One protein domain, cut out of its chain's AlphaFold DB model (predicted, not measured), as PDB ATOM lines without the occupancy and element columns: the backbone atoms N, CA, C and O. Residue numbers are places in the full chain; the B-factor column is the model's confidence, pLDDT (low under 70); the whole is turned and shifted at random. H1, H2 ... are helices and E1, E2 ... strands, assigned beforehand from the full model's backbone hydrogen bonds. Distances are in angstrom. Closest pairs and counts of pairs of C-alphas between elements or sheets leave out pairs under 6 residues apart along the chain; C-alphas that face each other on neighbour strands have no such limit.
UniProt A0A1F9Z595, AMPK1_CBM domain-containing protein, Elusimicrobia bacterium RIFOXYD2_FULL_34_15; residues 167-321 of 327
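What this domain is: This is residues 167 to 321 of the 327 residues of the protein "AMPK1_CBM domain-containing protein" of Elusimicrobia bacterium RIFOXYD2_FULL_34_15 (UniProt A0A1F9Z595). What does the model look like? It is a two-sheet sandwich, the strongly twisted sheet E6 E7 E4 E10 partly face to face with the sheet E5 E8 E9; beyond one end is a smaller lobe with the sheet E3 E11 E12, the hairpin of E1 and E2, and the short helix H1. The C-alphas span 65 by 32 by 20 A, a rod. What is it made of? The printed part has 155 residues with twelve named strands, E1 to E12, and then H1; it is mostly strand, but under half of the residues are in named elements. Both sandwich sheets are antiparallel and E3 E11 E12 is mixed; the whole is only just compact, close to loose, with a radius of gyration of the C-alphas of 17.7 A.

How they stand to each other: How is the largest sheet joined? E6, residues 243 to 245, E7, residues 248 to 256, E4, residues 202 to 209, and E10, residues 287 to 291, run strand beside strand in that order. Within hydrogen-bond range are N 243 and O 250 at 2.9 A in the hairpin E6 and E7, N 205 and O 253 at 2.8 A between E4 and E7, and N 206 and O 288 at 2.8 A between E4 and E10. What faces it? E5, residues 226 to 230, E8, residues 258 to 266, and E9, residues 269 to 278, form the other sheet of the sandwich, two sheets face to face with their best planes 33 degrees apart. Within hydrogen-bond range are N 227 and O 265 at 2.8 A between the antiparallel neighbours E5 and E8, and N 260 and O 276 at 2.9 A in the hairpin E8 and E9. The closest C-alphas of E5 and E7 are those of Val 226 and Phe 249, 6.8 A apart. What of the other strands? E3, residues 192 to 194, is parallel to E11, residues 299 to 303, with N 193 and O 300 at 2.8 A; E11 and E12, residues 308 to 312, form a hairpin with N 301 and O 310 at 2.9 A. E1, residues 175 to 177, and E2, residues 183 to 185, form a hairpin with N 176 and O 184 at 3.0 A. Where is H1? H1, residues 317 to 320, only grazes the sheet E3 E11 E12 with residues 318 to 319, and is too short for any O i to N i+4 pair. The closest C-alphas of E1 and H1 are those of Ala 176 and Ala 318, 5.4 A apart.

Where its parts are: Where are the anchors? E1 begins at C-alpha 175 (119.766, 221.115, 178.297) and H1 ends at C-alpha 320 (126.974, 211.411, 178.050). Which strands are long? From first to last C-alpha E8 measures 25.0 A, E7 24.8 A, E9 24.4 A and E4 22.3 A; E9 bends by 57 degrees at residue 275.

The domain as a whole: How far does it reach? The two C-alphas farthest apart, those of Glu 167 and Ser 217, are 65.5 A apart, and the printed part has no cut. Which links are long? E4 to E5, with 16 residues, and E5 to E6, with 12. Where is confidence low? The mean pLDDT of the printed part is 81.7, and residues 178 to 181, 215 to 218, 279 to 285, 293 to 295 and 314 to 321 are under 70.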
ATOM      1  N   GLU A 167     101.981 209.664 164.156       89.75
ATOM      2  CA  GLU A 167     100.922 210.663 164.352       89.75
ATOM      3  C   GLU A 167     101.493 211.953 164.962       89.75
ATOM      4  O   GLU A 167     101.138 213.056 164.551       89.75
ATOM      5  N   GLU A 168     102.432 211.809 165.900       91.56
ATOM      6  CA  GLU A 168     103.169 212.920 166.487       91.56
ATOM      7  C   GLU A 168     104.600 212.494 166.844       91.56
ATOM      8  O   GLU A 168     104.825 211.499 167.540       91.56
ATOM      9  N   VAL A 169     105.584 213.274 166.389       93.00
ATOM     10  CA  VAL A 169     106.967 213.159 166.868       93.00
ATOM     11  C   VAL A 169     107.024 213.753 168.281       93.00
ATOM     12  O   VAL A 169     106.602 214.897 168.474       93.00
ATOM     13  N   PRO A 170     107.536 213.019 169.284       93.19
ATOM     14  CA  PRO A 170     107.574 213.508 170.650       93.19
ATOM     15  C   PRO A 170     108.452 214.753 170.755       93.19
ATOM     16  O   PRO A 170     109.501 214.857 170.116       93.19
ATOM     17  N   TYR A 171     108.052 215.681 171.617       91.69
ATOM     18  CA  TYR A 171     108.874 216.850 171.886       91.69
ATOM     19  C   TYR A 171     110.188 216.471 172.576       91.69
ATOM     20  O   TYR A 171     110.244 215.596 173.442       91.69
ATOM     21  N   LEU A 172     111.218 217.215 172.214       87.94
ATOM     22  CA  LEU A 172     112.568 217.150 172.728       87.94
ATOM     23  C   LEU A 172     112.859 218.431 173.522       87.94
ATOM     24  O   LEU A 172     112.608 219.535 173.035       87.94
ATOM     25  N   ASP A 173     113.358 218.290 174.751       87.44
ATOM     26  CA  ASP A 173     113.713 219.399 175.652       87.44
ATOM     27  C   ASP A 173     115.165 219.239 176.130       87.44
ATOM     28  O   ASP A 173     115.435 218.550 177.116       87.44
ATOM     29  N   VAL A 174     116.123 219.807 175.388       84.12
ATOM     30  CA  VAL A 174     117.561 219.575 175.616       84.12
ATOM     31  C   VAL A 174     118.189 220.691 176.440       84.12
ATOM     32  O   VAL A 174     118.157 221.865 176.067       84.12
ATOM     33  N   TRP A 175     118.844 220.290 177.525       81.12
ATOM     34  CA  TRP A 175     119.766 221.115 178.297       81.12
ATOM     35  C   TRP A 175     121.180 220.607 178.048       81.12
ATOM     36  O   TRP A 175     121.438 219.416 178.186       81.12
ATOM     37  N   ALA A 176     122.088 221.486 177.653       76.25
ATOM     38  CA  ALA A 176     123.418 221.093 177.213       76.25
ATOM     39  C   ALA A 176     124.448 222.148 177.610       76.25
ATOM     40  O   ALA A 176     124.122 223.327 177.729       76.25
ATOM     41  N   LYS A 177     125.698 221.741 177.829       71.88
ATOM     42  CA  LYS A 177     126.821 222.683 177.862       71.88
ATOM     43  C   LYS A 177     127.365 222.850 176.453       71.88
ATOM     44  O   LYS A 177     127.498 221.863 175.736       71.88
ATOM     45  N   ASP A 178     127.662 224.085 176.068       67.19
ATOM     46  CA  ASP A 178     128.443 224.340 174.858       67.19
ATOM     47  C   ASP A 178     129.913 223.929 175.059       67.19
ATOM     48  O   ASP A 178     130.317 223.500 176.145       67.19
ATOM     49  N   SER A 179     130.728 224.080 174.015       61.53
ATOM     50  CA  SER A 179     132.171 223.801 174.060       61.53
ATOM     51  C   SER A 179     132.929 224.614 175.118       61.53
ATOM     52  O   SER A 179     133.995 224.196 175.553       61.53
ATOM     53  N   ASN A 180     132.375 225.735 175.589       64.69
ATOM     54  CA  ASN A 180     132.963 226.568 176.639       64.69
ATOM     55  C   ASN A 180     132.461 226.186 178.044       64.69
ATOM     56  O   ASN A 180     132.670 226.924 179.010       64.69
ATOM     57  N   GLY A 181     131.730 225.073 178.171       66.50
ATOM     58  CA  GLY A 181     131.144 224.621 179.429       66.50
ATOM     59  C   GLY A 181     129.943 225.453 179.891       66.50
ATOM     60  O   GLY A 181     129.446 225.255 181.006       66.50
ATOM     61  N   LYS A 182     129.444 226.386 179.070       70.25
ATOM     62  CA  LYS A 182     128.304 227.227 179.420       70.25
ATOM     63  C   LYS A 182     127.012 226.479 179.132       70.25
ATOM     64  O   LYS A 182     126.739 226.053 178.013       70.25
ATOM     65  N   LEU A 183     126.176 226.381 180.163       73.62
ATOM     66  CA  LEU A 183     124.847 225.804 180.046       73.62
ATOM     67  C   LEU A 183     123.980 226.643 179.096       73.62
ATOM     68  O   LEU A 183     123.753 227.835 179.328       73.62
ATOM     69  N   HIS A 184     123.438 225.992 178.077       73.12
ATOM     70  CA  HIS A 184     122.402 226.513 177.208       73.12
ATOM     71  C   HIS A 184     121.211 225.546 177.152       73.12
ATOM     72  O   HIS A 184     121.273 224.377 177.540       73.12
ATOM     73  N   HIS A 185     120.072 226.094 176.745       83.00
ATOM     74  CA  HIS A 185     118.802 225.390 176.651       83.00
ATOM     75  C   HIS A 185     118.298 225.525 175.223       83.00
ATOM     76  O   HIS A 185     118.154 226.647 174.731       83.00
ATOM     77  N   HIS A 186     118.028 224.399 174.572       82.06
ATOM     78  CA  HIS A 186     117.371 224.417 173.277       82.06
ATOM     79  C   HIS A 186     115.874 224.612 173.464       82.06
ATOM     80  O   HIS A 186     115.253 224.091 174.392       82.06
ATOM     81  N   LYS A 187     115.263 225.369 172.554       79.56
ATOM     82  CA  LYS A 187     113.813 225.526 172.557       79.56
ATOM     83  C   LYS A 187     113.171 224.152 172.359       79.56
ATOM     84  O   LYS A 187     113.516 223.449 171.416       79.56
ATOM     85  N   LYS A 188     112.192 223.821 173.208       85.19
ATOM     86  CA  LYS A 188     111.388 222.603 173.064       85.19
ATOM     87  C   LYS A 188     110.844 222.496 171.635       85.19
ATOM     88  O   LYS A 188     110.161 223.414 171.175       85.19
ATOM     89  N   THR A 189     111.160 221.398 170.957       87.50
ATOM     90  CA  THR A 189     110.872 221.191 169.531       87.50
ATOM     91  C   THR A 189     110.525 219.734 169.254       87.50
ATOM     92  O   THR A 189     110.906 218.855 170.015       87.50
ATOM     93  N   ASN A 190     109.779 219.470 168.189       90.62
ATOM     94  CA  ASN A 190     109.535 218.133 167.647       90.62
ATOM     95  C   ASN A 190     110.088 217.993 166.217       90.62
ATOM     96  O   ASN A 190     109.772 217.033 165.518       90.62
ATOM     97  N   GLU A 191     110.896 218.959 165.779       91.06
ATOM     98  CA  GLU A 191     111.510 218.948 164.457       91.06
ATOM     99  C   GLU A 191     112.515 217.800 164.312       91.06
ATOM    100  O   GLU A 191     113.220 217.427 165.257       91.06
ATOM    101  N   VAL A 192     112.587 217.278 163.088       90.50
ATOM    102  CA  VAL A 192     113.461 216.173 162.699       90.50
ATOM    103  C   VAL A 192     114.384 216.647 161.584       90.50
ATOM    104  O   VAL A 192     113.930 217.210 160.589       90.50
ATOM    105  N   VAL A 193     115.675 216.400 161.752       88.81
ATOM    106  CA  VAL A 193     116.710 216.601 160.745       88.81
ATOM    107  C   VAL A 193     117.017 215.247 160.120       88.81
ATOM    108  O   VAL A 193     117.439 214.314 160.806       88.81
ATOM    109  N   LEU A 194     116.774 215.138 158.815       88.19
ATOM    110  CA  LEU A 194     117.144 213.962 158.036       88.19
ATOM    111  C   LEU A 194     118.627 214.032 157.696       88.19
ATOM    112  O   LEU A 194     119.097 215.033 157.153       88.19
ATOM    113  N   LEU A 195     119.343 212.959 157.999       79.62
ATOM    114  CA  LEU A 195     120.753 212.825 157.680       79.62
ATOM    115  C   LEU A 195     120.941 211.889 156.487       79.62
ATOM    116  O   LEU A 195     120.153 210.959 156.296       79.62
ATOM    117  N   PRO A 196     121.986 212.121 155.677       80.62
ATOM    118  CA  PRO A 196     122.463 211.097 154.764       80.62
ATOM    119  C   PRO A 196     122.950 209.879 155.563       80.62
ATOM    120  O   PRO A 196     123.158 209.965 156.774       80.62
ATOM    121  N   ASN A 197     123.165 208.762 154.866       82.81
ATOM    122  CA  ASN A 197     123.737 207.558 155.458       82.81
ATOM    123  C   ASN A 197     124.984 207.910 156.282       82.81
ATOM    124  O   ASN A 197     125.953 208.486 155.777       82.81
ATOM    125  N   ILE A 198     124.951 207.567 157.565       74.12
ATOM    126  CA  ILE A 198     125.973 207.934 158.539       74.12
ATOM    127  C   ILE A 198     127.347 207.373 158.165       74.12
ATOM    128  O   ILE A 198     128.363 207.989 158.469       74.12
ATOM    129  N   TYR A 199     127.384 206.246 157.450       78.06
ATOM    130  CA  TYR A 199     128.628 205.642 156.974       78.06
ATOM    131  C   TYR A 199     129.274 206.410 155.814       78.06
ATOM    132  O   TYR A 199     130.474 206.284 155.585       78.06
ATOM    133  N   ASP A 200     128.493 207.232 155.113       82.38
ATOM    134  CA  ASP A 200     128.970 208.104 154.037       82.38
ATOM    135  C   ASP A 200     129.298 209.518 154.543       82.38
ATOM    136  O   ASP A 200     129.788 210.352 153.779       82.38
ATOM    137  N   SER A 201     129.025 209.791 155.822       78.81
ATOM    138  CA  SER A 201     129.217 211.098 156.439       78.81
ATOM    139  C   SER A 201     130.640 211.275 156.962       78.81
ATOM    140  O   SER A 201     131.279 210.337 157.449       78.81
ATOM    141  N   ASP A 202     131.118 212.513 156.895       86.19
ATOM    142  CA  ASP A 202     132.320 212.933 157.598       86.19
ATOM    143  C   ASP A 202     131.962 213.309 159.045       86.19
ATOM    144  O   ASP A 202     130.874 213.820 159.327       86.19
ATOM    145  N   PHE A 203     132.892 213.092 159.968       83.88
ATOM    146  CA  PHE A 203     132.785 213.440 161.378       83.88
ATOM    147  C   PHE A 203     133.946 214.333 161.774       83.88
ATOM    148  O   PHE A 203     135.106 214.038 161.501       83.88
ATOM    149  N   GLU A 204     133.622 215.419 162.454       85.88
ATOM    150  CA  GLU A 204     134.569 216.168 163.248       85.88
ATOM    151  C   GLU A 204     134.848 215.386 164.537       85.88
ATOM    152  O   GLU A 204     133.970 215.185 165.378       85.88
ATOM    153  N   VAL A 205     136.078 214.906 164.660       87.25
ATOM    154  CA  VAL A 205     136.562 214.108 165.779       87.25
ATOM    155  C   VAL A 205     137.573 214.940 166.544       87.25
ATOM    156  O   VAL A 205     138.663 215.227 166.051       87.25
ATOM    157  N   GLU A 206     137.194 215.344 167.747       88.25
ATOM    158  CA  GLU A 206     138.055 216.061 168.673       88.25
ATOM    159  C   GLU A 206     138.703 215.050 169.622       88.25
ATOM    160  O   GLU A 206     138.036 214.419 170.440       88.25
ATOM    161  N   PHE A 207     140.012 214.866 169.477       89.38
ATOM    162  CA  PHE A 207     140.814 214.027 170.360       89.38
ATOM    163  C   PHE A 207     141.281 214.862 171.543       89.38
ATOM    164  O   PHE A 207     141.807 215.957 171.346       89.38
ATOM    165  N   LEU A 208     141.114 214.334 172.751       89.06
ATOM    166  CA  LEU A 208     141.398 215.017 174.006       89.06
ATOM    167  C   LEU A 208     142.416 214.214 174.815       89.06
ATOM    168  O   LEU A 208     142.273 213.006 174.987       89.06
ATOM    169  N   PHE A 209     143.419 214.903 175.354       88.06
ATOM    170  CA  PHE A 209     144.374 214.340 176.301       88.06
ATOM    171  C   PHE A 209     144.515 215.285 177.499       88.06
ATOM    172  O   PHE A 209     144.885 216.449 177.345       88.06
ATOM    173  N   ASN A 210     144.187 214.801 178.695       85.62
ATOM    174  CA  ASN A 210     144.160 215.588 179.934       85.62
ATOM    175  C   ASN A 210     144.933 214.935 181.092       85.62
ATOM    176  O   ASN A 210     144.863 215.435 182.214       85.62
ATOM    177  N   ASP A 211     145.646 213.838 180.832       81.56
ATOM    178  CA  ASP A 211     146.314 213.066 181.876       81.56
ATOM    179  C   ASP A 211     147.706 213.623 182.214       81.56
ATOM    180  O   ASP A 211     148.344 214.325 181.416       81.56
ATOM    181  N   THR A 212     148.194 213.311 183.413       79.62
ATOM    182  CA  THR A 212     149.600 213.515 183.763       79.62
ATOM    183  C   THR A 212     150.425 212.344 183.248       79.62
ATOM    184  O   THR A 212     149.943 211.228 183.078       79.62
ATOM    185  N   VAL A 213     151.706 212.591 182.978       77.62
ATOM    186  CA  VAL A 213     152.640 211.523 182.613       77.62
ATOM    187  C   VAL A 213     153.657 211.310 183.715       77.62
ATOM    188  O   VAL A 213     154.220 212.261 184.270       77.62
ATOM    189  N   VAL A 214     153.910 210.040 184.022       71.38
ATOM    190  CA  VAL A 214     155.006 209.632 184.896       71.38
ATOM    191  C   VAL A 214     156.282 209.671 184.067       71.38
ATOM    192  O   VAL A 214     156.498 208.823 183.205       71.38
ATOM    193  N   LYS A 215     157.137 210.665 184.319       66.94
ATOM    194  CA  LYS A 215     158.456 210.730 183.677       66.94
ATOM    195  C   LYS A 215     159.310 209.545 184.125       66.94
ATOM    196  O   LYS A 215     159.105 208.999 185.209       66.94
ATOM    197  N   SER A 216     160.350 209.209 183.363       65.50
ATOM    198  CA  SER A 216     161.292 208.130 183.708       65.50
ATOM    199  C   SER A 216     161.966 208.318 185.085       65.50
ATOM    200  O   SER A 216     162.493 207.367 185.656       65.50
ATOM    201  N   SER A 217     161.920 209.533 185.650       67.56
ATOM    202  CA  SER A 217     162.322 209.880 187.023       67.56
ATOM    203  C   SER A 217     161.332 209.455 188.121       67.56
ATOM    204  O   SER A 217     161.601 209.697 189.296       67.56
ATOM    205  N   GLY A 218     160.184 208.869 187.774       69.31
ATOM    206  CA  GLY A 218     159.112 208.501 188.706       69.31
ATOM    207  C   GLY A 218     158.251 209.674 189.189       69.31
ATOM    208  O   GLY A 218     157.394 209.489 190.046       69.31
ATOM    209  N   THR A 219     158.471 210.883 188.667       74.44
ATOM    210  CA  THR A 219     157.693 212.079 189.012       74.44
ATOM    211  C   THR A 219     156.586 212.303 187.995       74.44
ATOM    212  O   THR A 219     156.866 212.391 186.798       74.44
ATOM    213  N   GLU A 220     155.354 212.463 188.472       80.75
ATOM    214  CA  GLU A 220     154.244 212.934 187.648       80.75
ATOM    215  C   GLU A 220     154.473 214.387 187.241       80.75
ATOM    216  O   GLU A 220     154.827 215.243 188.059       80.75
ATOM    217  N   SER A 221     154.278 214.676 185.962       82.00
ATOM    218  CA  SER A 221     154.316 216.042 185.460       82.00
ATOM    219  C   SER A 221     153.331 216.228 184.321       82.00
ATOM    220  O   SER A 221     152.982 215.277 183.622       82.00
ATOM    221  N   TYR A 222     152.904 217.473 184.127       83.50
ATOM    222  CA  TYR A 222     152.124 217.833 182.954       83.50
ATOM    223  C   TYR A 222     153.005 217.765 181.710       83.50
ATOM    224  O   TYR A 222     154.111 218.318 181.738       83.50
ATOM    225  N   PRO A 223     152.516 217.156 180.623       87.06
ATOM    226  CA  PRO A 223     153.310 217.041 179.419       87.06
ATOM    227  C   PRO A 223     153.536 218.388 178.738       87.06
ATOM    228  O   PRO A 223     152.740 219.335 178.866       87.06
ATOM    229  N   GLU A 224     154.649 218.468 178.018       88.81
ATOM    230  CA  GLU A 224     155.064 219.652 177.272       88.81
ATOM    231  C   GLU A 224     154.591 219.574 175.819       88.81
ATOM    232  O   GLU A 224     154.040 220.553 175.309       88.81
ATOM    233  N   LYS A 225     154.723 218.403 175.182       91.62
ATOM    234  CA  LYS A 225     154.273 218.130 173.811       91.62
ATOM    235  C   LYS A 225     153.436 216.851 173.781       91.62
ATOM    236  O   LYS A 225     153.869 215.804 174.250       91.62
ATOM    237  N   VAL A 226     152.266 216.925 173.152       93.69
ATOM    238  CA  VAL A 226     151.444 215.752 172.830       93.69
ATOM    239  C   VAL A 226     151.173 215.750 171.332       93.69
ATOM    240  O   VAL A 226     150.855 216.790 170.759       93.69
ATOM    241  N   SER A 227     151.324 214.593 170.694       95.44
ATOM    242  CA  SER A 227     151.022 214.396 169.273       95.44
ATOM    243  C   SER A 227     150.064 213.223 169.111       95.44
ATOM    244  O   SER A 227     150.210 212.204 169.785       95.44
ATOM    245  N   LEU A 228     149.082 213.363 168.231       95.56
ATOM    246  CA  LEU A 228     148.146 212.300 167.896       95.56
ATOM    247  C   LEU A 228     148.753 211.423 166.795       95.56
ATOM    248  O   LEU A 228     149.226 211.926 165.780       95.56
ATOM    249  N   VAL A 229     148.717 210.105 166.969       95.44
ATOM    250  CA  VAL A 229     149.172 209.145 165.952       95.44
ATOM    251  C   VAL A 229     148.095 208.107 165.696       95.44
ATOM    252  O   VAL A 229     147.452 207.642 166.634       95.44
ATOM    253  N   GLY A 230     147.892 207.709 164.443       94.69
ATOM    254  CA  GLY A 230     146.912 206.682 164.109       94.69
ATOM    255  C   GLY A 230     146.855 206.312 162.635       94.69
ATOM    256  O   GLY A 230     147.608 206.820 161.805       94.69
ATOM    257  N   ASP A 231     145.914 205.432 162.291       94.62
ATOM    258  CA  ASP A 231     145.724 204.960 160.911       94.62
ATOM    259  C   ASP A 231     145.477 206.130 159.928       94.62
ATOM    260  O   ASP A 231     145.921 206.086 158.782       94.62
ATOM    261  N   PHE A 232     144.827 207.210 160.380       93.38
ATOM    262  CA  PHE A 232     144.503 208.397 159.574       93.38
ATOM    263  C   PHE A 232     145.706 209.293 159.236       93.38
ATOM    264  O   PHE A 232     145.586 210.145 158.356       93.38
ATOM    265  N   ASN A 233     146.845 209.121 159.907       94.06
ATOM    266  CA  ASN A 233     148.075 209.859 159.619       94.06
ATOM    267  C   ASN A 233     149.297 208.950 159.434       94.06
ATOM    268  O   ASN A 233     150.433 209.413 159.456       94.06
ATOM    269  N   GLY A 234     149.077 207.643 159.255       94.69
ATOM    270  CA  GLY A 234     150.161 206.675 159.086       94.69
ATOM    271  C   GLY A 234     151.065 206.537 160.314       94.69
ATOM    272  O   GLY A 234     152.211 206.125 160.164       94.69
ATOM    273  N   PHE A 235     150.557 206.859 161.507       93.75
ATOM    274  CA  PHE A 235     151.316 206.912 162.759       93.75
ATOM    275  C   PHE A 235     152.468 207.937 162.764       93.75
ATOM    276  O   PHE A 235     153.434 207.775 163.510       93.75
ATOM    277  N   ASP A 236     152.373 209.000 161.958       93.06
ATOM    278  CA  ASP A 236     153.371 210.071 161.911       93.06
ATOM    279  C   ASP A 236     153.173 211.089 163.046       93.06
ATOM    280  O   ASP A 236     152.210 211.859 163.058       93.06
ATOM    281  N   MET A 237     154.120 211.120 163.985       90.88
ATOM    282  CA  MET A 237     154.085 211.991 165.163       90.88
ATOM    283  C   MET A 237     154.283 213.482 164.864       90.88
ATOM    284  O   MET A 237     153.926 214.307 165.699       90.88
ATOM    285  N   GLU A 238     154.836 213.851 163.707       91.19
ATOM    286  CA  GLU A 238     155.019 215.267 163.355       91.19
ATOM    287  C   GLU A 238     153.818 215.838 162.589       91.19
ATOM    288  O   GLU A 238     153.697 217.055 162.440       91.19
ATOM    289  N   SER A 239     152.905 214.976 162.133       89.50
ATOM    290  CA  SER A 239     151.763 215.375 161.308       89.50
ATOM    291  C   SER A 239     150.609 216.009 162.095       89.50
ATOM    292  O   SER A 239     149.959 216.917 161.584       89.50
ATOM    293  N   ASP A 240     150.368 215.568 163.337       93.44
ATOM    294  CA  ASP A 240     149.212 215.964 164.154       93.44
ATOM    295  C   ASP A 240     149.623 216.327 165.596       93.44
ATOM    296  O   ASP A 240     149.235 215.682 166.575       93.44
ATOM    297  N   VAL A 241     150.424 217.385 165.742       94.38
ATOM    298  CA  VAL A 241     150.773 217.953 167.058       94.38
ATOM    299  C   VAL A 241     149.542 218.624 167.680       94.38
ATOM    300  O   VAL A 241     148.890 219.458 167.050       94.38
ATOM    301  N   MET A 242     149.222 218.275 168.928       94.81
ATOM    302  CA  MET A 242     148.029 218.766 169.622       94.81
ATOM    303  C   MET A 242     148.238 220.171 170.198       94.81
ATOM    304  O   MET A 242     149.329 220.534 170.641       94.81
ATOM    305  N   THR A 243     147.162 220.957 170.241       94.75
ATOM    306  CA  THR A 243     147.160 222.299 170.837       94.75
ATOM    307  C   THR A 243     146.871 222.204 172.330       94.75
ATOM    308  O   THR A 243     145.926 221.531 172.735       94.75
ATOM    309  N   LYS A 244     147.674 222.881 173.158       91.50
ATOM    310  CA  LYS A 244     147.489 222.937 174.615       91.50
ATOM    311  C   LYS A 244     146.627 224.142 175.000       91.50
ATOM    312  O   LYS A 244     147.029 225.275 174.749       91.50
ATOM    313  N   ASP A 245     145.503 223.901 175.666       86.44
ATOM    314  CA  ASP A 245     144.641 224.921 176.272       86.44
ATOM    315  C   ASP A 245     144.225 224.489 177.686       86.44
ATOM    316  O   ASP A 245     143.798 223.361 177.893       86.44
ATOM    317  N   ASN A 246     144.387 225.358 178.688       82.06
ATOM    318  CA  ASN A 246     144.024 225.093 180.092       82.06
ATOM    319  C   ASN A 246     144.487 223.723 180.654       82.06
ATOM    320  O   ASN A 246     143.754 223.070 181.393       82.06
ATOM    321  N   ASN A 247     145.718 223.302 180.331       80.81
ATOM    322  CA  ASN A 247     146.304 221.985 180.665       80.81
ATOM    323  C   ASN A 247     145.648 220.768 179.989       80.81
ATOM    324  O   ASN A 247     145.977 219.636 180.333       80.81
ATOM    325  N   GLN A 248     144.799 220.988 178.995       85.38
ATOM    326  CA  GLN A 248     144.250 219.963 178.124       85.38
ATOM    327  C   GLN A 248     144.869 220.091 176.732       85.38
ATOM    328  O   GLN A 248     144.997 221.184 176.184       85.38
ATOM    329  N   PHE A 249     145.257 218.967 176.147       91.44
ATOM    330  CA  PHE A 249     145.684 218.900 174.758       91.44
ATOM    331  C   PHE A 249     144.503 218.469 173.900       91.44
ATOM    332  O   PHE A 249     143.810 217.510 174.243       91.44
ATOM    333  N   HIS A 250     144.291 219.156 172.782       92.50
ATOM    334  CA  HIS A 250     143.247 218.802 171.829       92.50
ATOM    335  C   HIS A 250     143.711 218.925 170.373       92.50
ATOM    336  O   HIS A 250     144.578 219.735 170.034       92.50
ATOM    337  N   VAL A 251     143.127 218.107 169.500       92.81
ATOM    338  CA  VAL A 251     143.233 218.248 168.043       92.81
ATOM    339  C   VAL A 251     141.934 217.794 167.394       92.81
ATOM    340  O   VAL A 251     141.326 216.813 167.818       92.81
ATOM    341  N   ILE A 252     141.510 218.518 166.362       91.12
ATOM    342  CA  ILE A 252     140.287 218.229 165.618       91.12
ATOM    343  C   ILE A 252     140.665 217.643 164.257       91.12
ATOM    344  O   ILE A 252     141.448 218.235 163.513       91.12
ATOM    345  N   LYS A 253     140.091 216.487 163.919       91.38
ATOM    346  CA  LYS A 253     140.258 215.816 162.625       91.38
ATOM    347  C   LYS A 253     138.903 215.614 161.967       91.38
ATOM    348  O   LYS A 253     137.922 215.333 162.642       91.38
ATOM    349  N   ILE A 254     138.863 215.701 160.642       91.12
ATOM    350  CA  ILE A 254     137.704 215.263 159.865       91.12
ATOM    351  C   ILE A 254     137.968 213.826 159.420       91.12
ATOM    352  O   ILE A 254     138.893 213.585 158.644       91.12
ATOM    353  N   LEU A 255     137.195 212.879 159.948       90.44
ATOM    354  CA  LEU A 255     137.326 211.446 159.691       90.44
ATOM    355  C   LEU A 255     135.997 210.886 159.194       90.44
ATOM    356  O   LEU A 255     134.937 211.312 159.638       90.44
ATOM    357  N   LYS A 256     136.041 209.910 158.291       88.44
ATOM    358  CA  LYS A 256     134.838 209.163 157.910       88.44
ATOM    359  C   LYS A 256     134.437 208.202 159.019       88.44
ATOM    360  O   LYS A 256     135.252 207.859 159.872       88.44
ATOM    361  N   ALA A 257     133.198 207.727 158.964       84.12
ATOM    362  CA  ALA A 257     132.797 206.586 159.773       84.12
ATOM    363  C   ALA A 257     133.732 205.389 159.524       84.12
ATOM    364  O   ALA A 257     133.969 205.005 158.375       84.12
ATOM    365  N   GLY A 258     134.253 204.780 160.587       85.56
ATOM    366  CA  GLY A 258     135.132 203.621 160.465       85.56
ATOM    367  C   GLY A 258     135.875 203.260 161.742       85.56
ATOM    368  O   GLY A 258     135.816 203.960 162.746       85.56
ATOM    369  N   ILE A 259     136.600 202.142 161.700       87.75
ATOM    370  CA  ILE A 259     137.434 201.688 162.815       87.75
ATOM    371  C   ILE A 259     138.843 202.244 162.648       87.75
ATOM    372  O   ILE A 259     139.500 201.957 161.646       87.75
ATOM    373  N   TYR A 260     139.324 202.963 163.659       90.38
ATOM    374  CA  TYR A 260     140.646 203.575 163.666       90.38
ATOM    375  C   TYR A 260     141.453 203.100 164.867       90.38
ATOM    376  O   TYR A 260     140.971 203.057 166.000       90.38
ATOM    377  N   ARG A 261     142.718 202.762 164.624       92.25
ATOM    378  CA  ARG A 261     143.720 202.633 165.680       92.25
ATOM    379  C   ARG A 261     144.412 203.966 165.855       92.25
ATOM    380  O   ARG A 261     144.860 204.553 164.869       92.25
ATOM    381  N   PHE A 262     144.517 204.412 167.095       93.06
ATOM    382  CA  PHE A 262     145.223 205.637 167.425       93.06
ATOM    383  C   PHE A 262     145.788 205.586 168.847       93.06
ATOM    384  O   PHE A 262     145.430 204.724 169.650       93.06
ATOM    385  N   GLY A 263     146.701 206.502 169.134       92.19
ATOM    386  CA  GLY A 263     147.296 206.715 170.446       92.19
ATOM    387  C   GLY A 263     147.918 208.103 170.533       92.19
ATOM    388  O   GLY A 263     147.865 208.880 169.576       92.19
ATOM    389  N   PHE A 264     148.525 208.409 171.675       92.88
ATOM    390  CA  PHE A 264     149.140 209.710 171.924       92.88
ATOM    391  C   PHE A 264     150.638 209.553 172.136       92.88
ATOM    392  O   PHE A 264     151.065 208.756 172.960       92.88
ATOM    393  N   VAL A 265     151.456 210.318 171.424       92.75
ATOM    394  CA  VAL A 265     152.887 210.441 171.719       92.75
ATOM    395  C   VAL A 265     153.070 211.633 172.642       92.75
ATOM    396  O   VAL A 265     152.858 212.773 172.232       92.75
ATOM    397  N   VAL A 266     153.454 211.367 173.883       91.44
ATOM    398  CA  VAL A 266     153.591 212.358 174.947       91.44
ATOM    399  C   VAL A 266     155.065 212.508 175.299       91.44
ATOM    400  O   VAL A 266     155.705 211.539 175.691       91.44
ATOM    401  N   ASP A 267     155.620 213.705 175.103       89.81
ATOM    402  CA  ASP A 267     157.043 214.018 175.309       89.81
ATOM    403  C   ASP A 267     158.012 213.011 174.641       89.81
ATOM    404  O   ASP A 267     159.128 212.780 175.103       89.81
ATOM    405  N   GLY A 268     157.590 212.421 173.514       87.31
ATOM    406  CA  GLY A 268     158.365 211.446 172.738       87.31
ATOM    407  C   GLY A 268     158.070 209.974 173.051       87.31
ATOM    408  O   GLY A 268     158.581 209.104 172.349       87.31
ATOM    409  N   GLU A 269     157.221 209.676 174.035       86.94
ATOM    410  CA  GLU A 269     156.828 208.309 174.396       86.94
ATOM    411  C   GLU A 269     155.384 208.005 173.974       86.94
ATOM    412  O   GLU A 269     154.469 208.787 174.226       86.94
ATOM    413  N   LEU A 270     155.153 206.852 173.338       86.75
ATOM    414  CA  LEU A 270     153.809 206.421 172.948       86.75
ATOM    415  C   LEU A 270     153.015 205.949 174.174       86.75
ATOM    416  O   LEU A 270     153.328 204.925 174.778       86.75
ATOM    417  N   GLN A 271     151.943 206.668 174.481       82.19
ATOM    418  CA  GLN A 271     150.956 206.359 175.503       82.19
ATOM    419  C   GLN A 271     149.716 205.750 174.849       82.19
ATOM    420  O   GLN A 271     149.064 206.407 174.038       82.19
ATOM    421  N   GLY A 272     149.400 204.506 175.230       75.31
ATOM    422  CA  GLY A 272     148.139 203.819 174.934       75.31
ATOM    423  C   GLY A 272     147.774 203.726 173.449       75.31
ATOM    424  O   GLY A 272     147.322 204.690 172.845       75.31
ATOM    425  N   LEU A 273     147.879 202.534 172.858       82.94
ATOM    426  CA  LEU A 273     147.286 202.284 171.545       82.94
ATOM    427  C   LEU A 273     145.887 201.696 171.728       82.94
ATOM    428  O   LEU A 273     145.744 200.571 172.210       82.94
ATOM    429  N   VAL A 274     144.871 202.443 171.312       83.81
ATOM    430  CA  VAL A 274     143.473 202.011 171.346       83.81
ATOM    431  C   VAL A 274     142.950 201.795 169.932       83.81
ATOM    432  O   VAL A 274     143.476 202.327 168.951       83.81
ATOM    433  N   LYS A 275     141.925 200.953 169.818       85.00
ATOM    434  CA  LYS A 275     141.227 200.680 168.565       85.00
ATOM    435  C   LYS A 275     139.758 200.972 168.796       85.00
ATOM    436  O   LYS A 275     139.083 200.162 169.422       85.00
ATOM    437  N   GLU A 276     139.298 202.095 168.270       82.81
ATOM    438  CA  GLU A 276     137.929 202.560 168.461       82.81
ATOM    439  C   GLU A 276     137.194 202.636 167.132       82.81
ATOM    440  O   GLU A 276     137.767 202.930 166.077       82.81
ATOM    441  N   GLU A 277     135.902 202.346 167.187       80.50
ATOM    442  CA  GLU A 277     135.010 202.567 166.065       80.50
ATOM    443  C   GLU A 277     134.491 204.004 166.130       80.50
ATOM    444  O   GLU A 277     133.691 204.358 166.991       80.50
ATOM    445  N   ILE A 278     134.959 204.845 165.210       76.19
ATOM    446  CA  ILE A 278     134.437 206.191 165.001       76.19
ATOM    447  C   ILE A 278     133.184 206.041 164.160       76.19
ATOM    448  O   ILE A 278     133.185 206.166 162.940       76.19
ATOM    449  N   VAL A 279     132.103 205.711 164.837       64.94
ATOM    450  CA  VAL A 279     130.757 205.714 164.296       64.94
ATOM    451  C   VAL A 279     129.902 206.399 165.349       64.94
ATOM    452  O   VAL A 279     129.996 206.086 166.535       64.94
ATOM    453  N   PHE A 280     129.072 207.343 164.912       65.50
ATOM    454  CA  PHE A 280     128.108 208.079 165.738       65.50
ATOM    455  C   PHE A 280     128.688 209.208 166.601       65.50
ATOM    456  O   PHE A 280     129.864 209.201 166.956       65.50
ATOM    457  N   PRO A 281     127.854 210.198 166.977       59.16
ATOM    458  CA  PRO A 281     128.223 211.145 168.009       59.16
ATOM    459  C   PRO A 281     128.323 210.452 169.371       59.16
ATOM    460  O   PRO A 281     127.339 210.319 170.100       59.16
ATOM    461  N   SER A 282     129.535 210.022 169.687       58.03
ATOM    462  CA  SER A 282     129.912 209.314 170.901       58.03
ATOM    463  C   SER A 282     130.943 210.153 171.655       58.03
ATOM    464  O   SER A 282     131.767 210.837 171.043       58.03
ATOM    465  N   SER A 283     130.879 210.123 172.985       58.34
ATOM    466  CA  SER A 283     131.941 210.636 173.848       58.34
ATOM    467  C   SER A 283     132.628 209.431 174.472       58.34
ATOM    468  O   SER A 283     132.005 208.701 175.241       58.34
ATOM    469  N   TYR A 284     133.888 209.228 174.116       69.06
ATOM    470  CA  TYR A 284     134.814 208.337 174.806       69.06
ATOM    471  C   TYR A 284     135.675 209.183 175.755       69.06
ATOM    472  O   TYR A 284     135.662 210.412 175.654       69.06
ATOM    473  N   ASP A 285     136.434 208.558 176.657       68.50
ATOM    474  CA  ASP A 285     137.262 209.280 177.645       68.50
ATOM    475  C   ASP A 285     138.236 210.286 176.993       68.50
ATOM    476  O   ASP A 285     138.575 211.310 177.581       68.50
ATOM    477  N   ASN A 286     138.647 210.019 175.750       76.12
ATOM    478  CA  ASN A 286     139.650 210.761 174.986       76.12
ATOM    479  C   ASN A 286     139.184 211.191 173.579       76.12
ATOM    480  O   ASN A 286     139.994 211.703 172.803       76.12
ATOM    481  N   ILE A 287     137.914 210.975 173.218       79.38
ATOM    482  CA  ILE A 287     137.387 211.330 171.892       79.38
ATOM    483  C   ILE A 287     135.982 211.906 172.008       79.38
ATOM    484  O   ILE A 287     135.096 211.299 172.607       79.38
ATOM    485  N   LEU A 288     135.750 213.019 171.324       76.81
ATOM    486  CA  LEU A 288     134.428 213.554 171.051       76.81
ATOM    487  C   LEU A 288     134.147 213.478 169.549       76.81
ATOM    488  O   LEU A 288     134.833 214.110 168.749       76.81
ATOM    489  N   VAL A 289     133.118 212.726 169.160       76.12
ATOM    490  CA  VAL A 289     132.714 212.583 167.755       76.12
ATOM    491  C   VAL A 289     131.483 213.451 167.475       76.12
ATOM    492  O   VAL A 289     130.480 213.398 168.193       76.12
ATOM    493  N   ARG A 290     131.528 214.256 166.412       75.19
ATOM    494  CA  ARG A 290     130.423 215.104 165.939       75.19
ATOM    495  C   ARG A 290     130.269 214.936 164.426       75.19
ATOM    496  O   ARG A 290     131.261 215.056 163.724       75.19
ATOM    497  N   PRO A 291     129.075 214.677 163.870       72.25
ATOM    498  CA  PRO A 291     128.918 214.658 162.418       72.25
ATOM    499  C   PRO A 291     129.218 216.040 161.829       72.25
ATOM    500  O   PRO A 291     128.824 217.063 162.393       72.25
ATOM    501  N   VAL A 292     129.910 216.085 160.693       72.50
ATOM    502  CA  VAL A 292     130.155 217.337 159.973       72.50
ATOM    503  C   VAL A 292     128.813 217.880 159.485       72.50
ATOM    504  O   VAL A 292     128.050 217.193 158.810       72.50
ATOM    505  N   GLY A 293     128.512 219.129 159.846       64.56
ATOM    506  CA  GLY A 293     127.231 219.769 159.531       64.56
ATOM    507  C   GLY A 293     126.142 219.567 160.585       64.56
ATOM    508  O   GLY A 293     125.059 220.131 160.424       64.56
ATOM    509  N   LEU A 294     126.429 218.838 161.670       65.69
ATOM    510  CA  LEU A 294     125.544 218.770 162.823       65.69
ATOM    511  C   LEU A 294     125.526 220.138 163.519       65.69
ATOM    512  O   LEU A 294     126.527 220.574 164.091       65.69
ATOM    513  N   LYS A 295     124.416 220.862 163.396       68.00
ATOM    514  CA  LYS A 295     124.276 222.196 163.984       68.00
ATOM    515  C   LYS A 295     123.780 222.064 165.416       68.00
ATOM    516  O   LYS A 295     123.076 221.125 165.752       68.00
ATOM    517  N   ASP A 296     124.097 223.036 166.262       72.12
ATOM    518  CA  ASP A 296     123.603 223.075 167.641       72.12
ATOM    519  C   ASP A 296     122.113 223.457 167.707       72.12
ATOM    520  O   ASP A 296     121.728 224.509 168.215       72.12
ATOM    521  N   GLU A 297     121.253 222.639 167.104       73.31
ATOM    522  CA  GLU A 297     119.842 222.959 166.903       73.31
ATOM    523  C   GLU A 297     118.942 222.359 167.987       73.31
ATOM    524  O   GLU A 297     117.872 222.911 168.254       73.31
ATOM    525  N   GLY A 298     119.379 221.291 168.660       81.81
ATOM    526  CA  GLY A 298     118.606 220.615 169.702       81.81
ATOM    527  C   GLY A 298     117.381 219.905 169.139       81.81
ATOM    528  O   GLY A 298     116.291 220.048 169.691       81.81
ATOM    529  N   LYS A 299     117.549 219.191 168.021       88.25
ATOM    530  CA  LYS A 299     116.480 218.523 167.255       88.25
ATOM    531  C   LYS A 299     116.641 217.003 167.266       88.25
ATOM    532  O   LYS A 299     117.634 216.478 167.768       88.25
ATOM    533  N   TRP A 300     115.672 216.273 166.722       89.12
ATOM    534  CA  TRP A 300     115.856 214.844 166.459       89.12
ATOM    535  C   TRP A 300     116.675 214.650 165.184       89.12
ATOM    536  O   TRP A 300     116.271 215.127 164.131       89.12
ATOM    537  N   GLY A 301     117.788 213.927 165.252       87.25
ATOM    538  CA  GLY A 301     118.501 213.442 164.069       87.25
ATOM    539  C   GLY A 301     117.967 212.073 163.659       87.25
ATOM    540  O   GLY A 301     117.833 211.199 164.521       87.25
ATOM    541  N   TYR A 302     117.662 211.879 162.374       89.62
ATOM    542  CA  TYR A 302     117.210 210.598 161.829       89.62
ATOM    543  C   TYR A 302     117.973 210.211 160.556       89.62
ATOM    544  O   TYR A 302     118.035 210.989 159.608       89.62
ATOM    545  N   ASP A 303     118.519 208.995 160.534       88.00
ATOM    546  CA  ASP A 303     119.143 208.383 159.362       88.00
ATOM    547  C   ASP A 303     118.231 207.265 158.813       88.00
ATOM    548  O   ASP A 303     118.102 206.209 159.451       88.00
ATOM    549  N   PRO A 304     117.605 207.461 157.637       90.81
ATOM    550  CA  PRO A 304     116.727 206.473 157.023       90.81
ATOM    551  C   PRO A 304     117.473 205.290 156.395       90.81
ATOM    552  O   PRO A 304     116.857 204.257 156.151       90.81
ATOM    553  N   ALA A 305     118.781 205.379 156.133       86.75
ATOM    554  CA  ALA A 305     119.541 204.269 155.556       86.75
ATOM    555  C   ALA A 305     119.701 203.115 156.556       86.75
ATOM    556  O   ALA A 305     119.663 201.944 156.173       86.75
ATOM    557  N   ILE A 306     119.839 203.448 157.842       85.38
ATOM    558  CA  ILE A 306     120.064 202.476 158.924       85.38
ATOM    559  C   ILE A 306     119.008 202.537 160.038       85.38
ATOM    560  O   ILE A 306     119.114 201.828 161.039       85.38
ATOM    561  N   GLY A 307     117.992 203.390 159.891       85.38
ATOM    562  CA  GLY A 307     116.908 203.546 160.859       85.38
ATOM    563  C   GLY A 307     117.356 204.111 162.204       85.38
ATOM    564  O   GLY A 307     116.771 203.784 163.239       85.38
ATOM    565  N   TYR A 308     118.409 204.922 162.211       85.38
ATOM    566  CA  TYR A 308     119.013 205.409 163.441       85.38
ATOM    567  C   TYR A 308     118.415 206.748 163.856       85.38
ATOM    568  O   TYR A 308     118.245 207.638 163.033       85.38
ATOM    569  N   VAL A 309     118.121 206.902 165.147       86.94
ATOM    570  CA  VAL A 309     117.606 208.149 165.726       86.94
ATOM    571  C   VAL A 309     118.439 208.555 166.938       86.94
ATOM    572  O   VAL A 309     118.852 207.699 167.738       86.94
ATOM    573  N   PHE A 310     118.697 209.858 167.063       83.75
ATOM    574  CA  PHE A 310     119.508 210.462 168.122       83.75
ATOM    575  C   PHE A 310     119.155 211.942 168.346       83.75
ATOM    576  O   PHE A 310     118.292 212.497 167.672       83.75
ATOM    577  N   ILE A 311     119.808 212.570 169.327       84.38
ATOM    578  CA  ILE A 311     119.642 213.993 169.646       84.38
ATOM    579  C   ILE A 311     120.719 214.800 168.915       84.38
ATOM    580  O   ILE A 311     121.914 214.654 169.189       84.38
ATOM    581  N   ASP A 312     120.278 215.652 167.999       79.25
ATOM    582  CA  ASP A 312     121.096 216.600 167.255       79.25
ATOM    583  C   ASP A 312     121.398 217.830 168.133       79.25
ATOM    584  O   ASP A 312     120.617 218.778 168.214       79.25
ATOM    585  N   CYS A 313     122.506 217.761 168.869       75.75
ATOM    586  CA  CYS A 313     123.025 218.824 169.727       75.75
ATOM    587  C   CYS A 313     124.558 218.733 169.767       75.75
ATOM    588  O   CYS A 313     125.126 217.628 169.723       75.75
ATOM    589  N   THR A 314     125.236 219.879 169.855       65.69
ATOM    590  CA  THR A 314     126.705 219.932 169.971       65.69
ATOM    591  C   THR A 314     127.197 219.695 171.394       65.69
ATOM    592  O   THR A 314     128.376 219.403 171.591       65.69
ATOM    593  N   GLY A 315     126.304 219.773 172.381       63.91
ATOM    594  CA  GLY A 315     126.656 219.579 173.775       63.91
ATOM    595  C   GLY A 315     127.054 218.150 174.112       63.91
ATOM    596  O   GLY A 315     126.328 217.193 173.836       63.91
ATOM    597  N   VAL A 316     128.202 218.030 174.773       56.81
ATOM    598  CA  VAL A 316     128.809 216.762 175.201       56.81
ATOM    599  C   VAL A 316     127.893 216.024 176.192       56.81
ATOM    600  O   VAL A 316     127.613 214.835 176.033       56.81
ATOM    601  N   ASP A 317     127.311 216.767 177.139       54.12
ATOM    602  CA  ASP A 317     126.437 216.252 178.207       54.12
ATOM    603  C   ASP A 317     125.065 215.771 177.712       54.12
ATOM    604  O   ASP A 317     124.448 214.899 178.331       54.12
ATOM    605  N   ALA A 318     124.588 216.289 176.571       50.41
ATOM    606  CA  ALA A 318     123.327 215.843 175.976       50.41
ATOM    607  C   ALA A 318     123.380 214.364 175.550       50.41
ATOM    608  O   ALA A 318     122.334 213.740 175.358       50.41
ATOM    609  N   LYS A 319     124.597 213.814 175.418       51.47
ATOM    610  CA  LYS A 319     124.883 212.454 174.952       51.47
ATOM    611  C   LYS A 319     125.514 211.567 176.034       51.47
ATOM    612  O   LYS A 319     125.341 210.354 175.967       51.47
ATOM    613  N   SER A 320     126.190 212.143 177.034       42.56
ATOM    614  CA  SER A 320     126.974 211.411 178.050       42.56
ATOM    615  C   SER A 320     126.306 211.250 179.428       42.56
ATOM    616  O   SER A 320     126.872 210.600 180.303       42.56
ATOM    617  N   TYR A 321     125.084 211.759 179.636       48.72
ATOM    618  CA  TYR A 321     124.290 211.508 180.854       48.72
ATOM    619  C   TYR A 321     124.987 211.899 182.176       48.72
ATOM    620  O   TYR A 321     124.791 211.248 183.203       48.72
TER     621      TYR A 321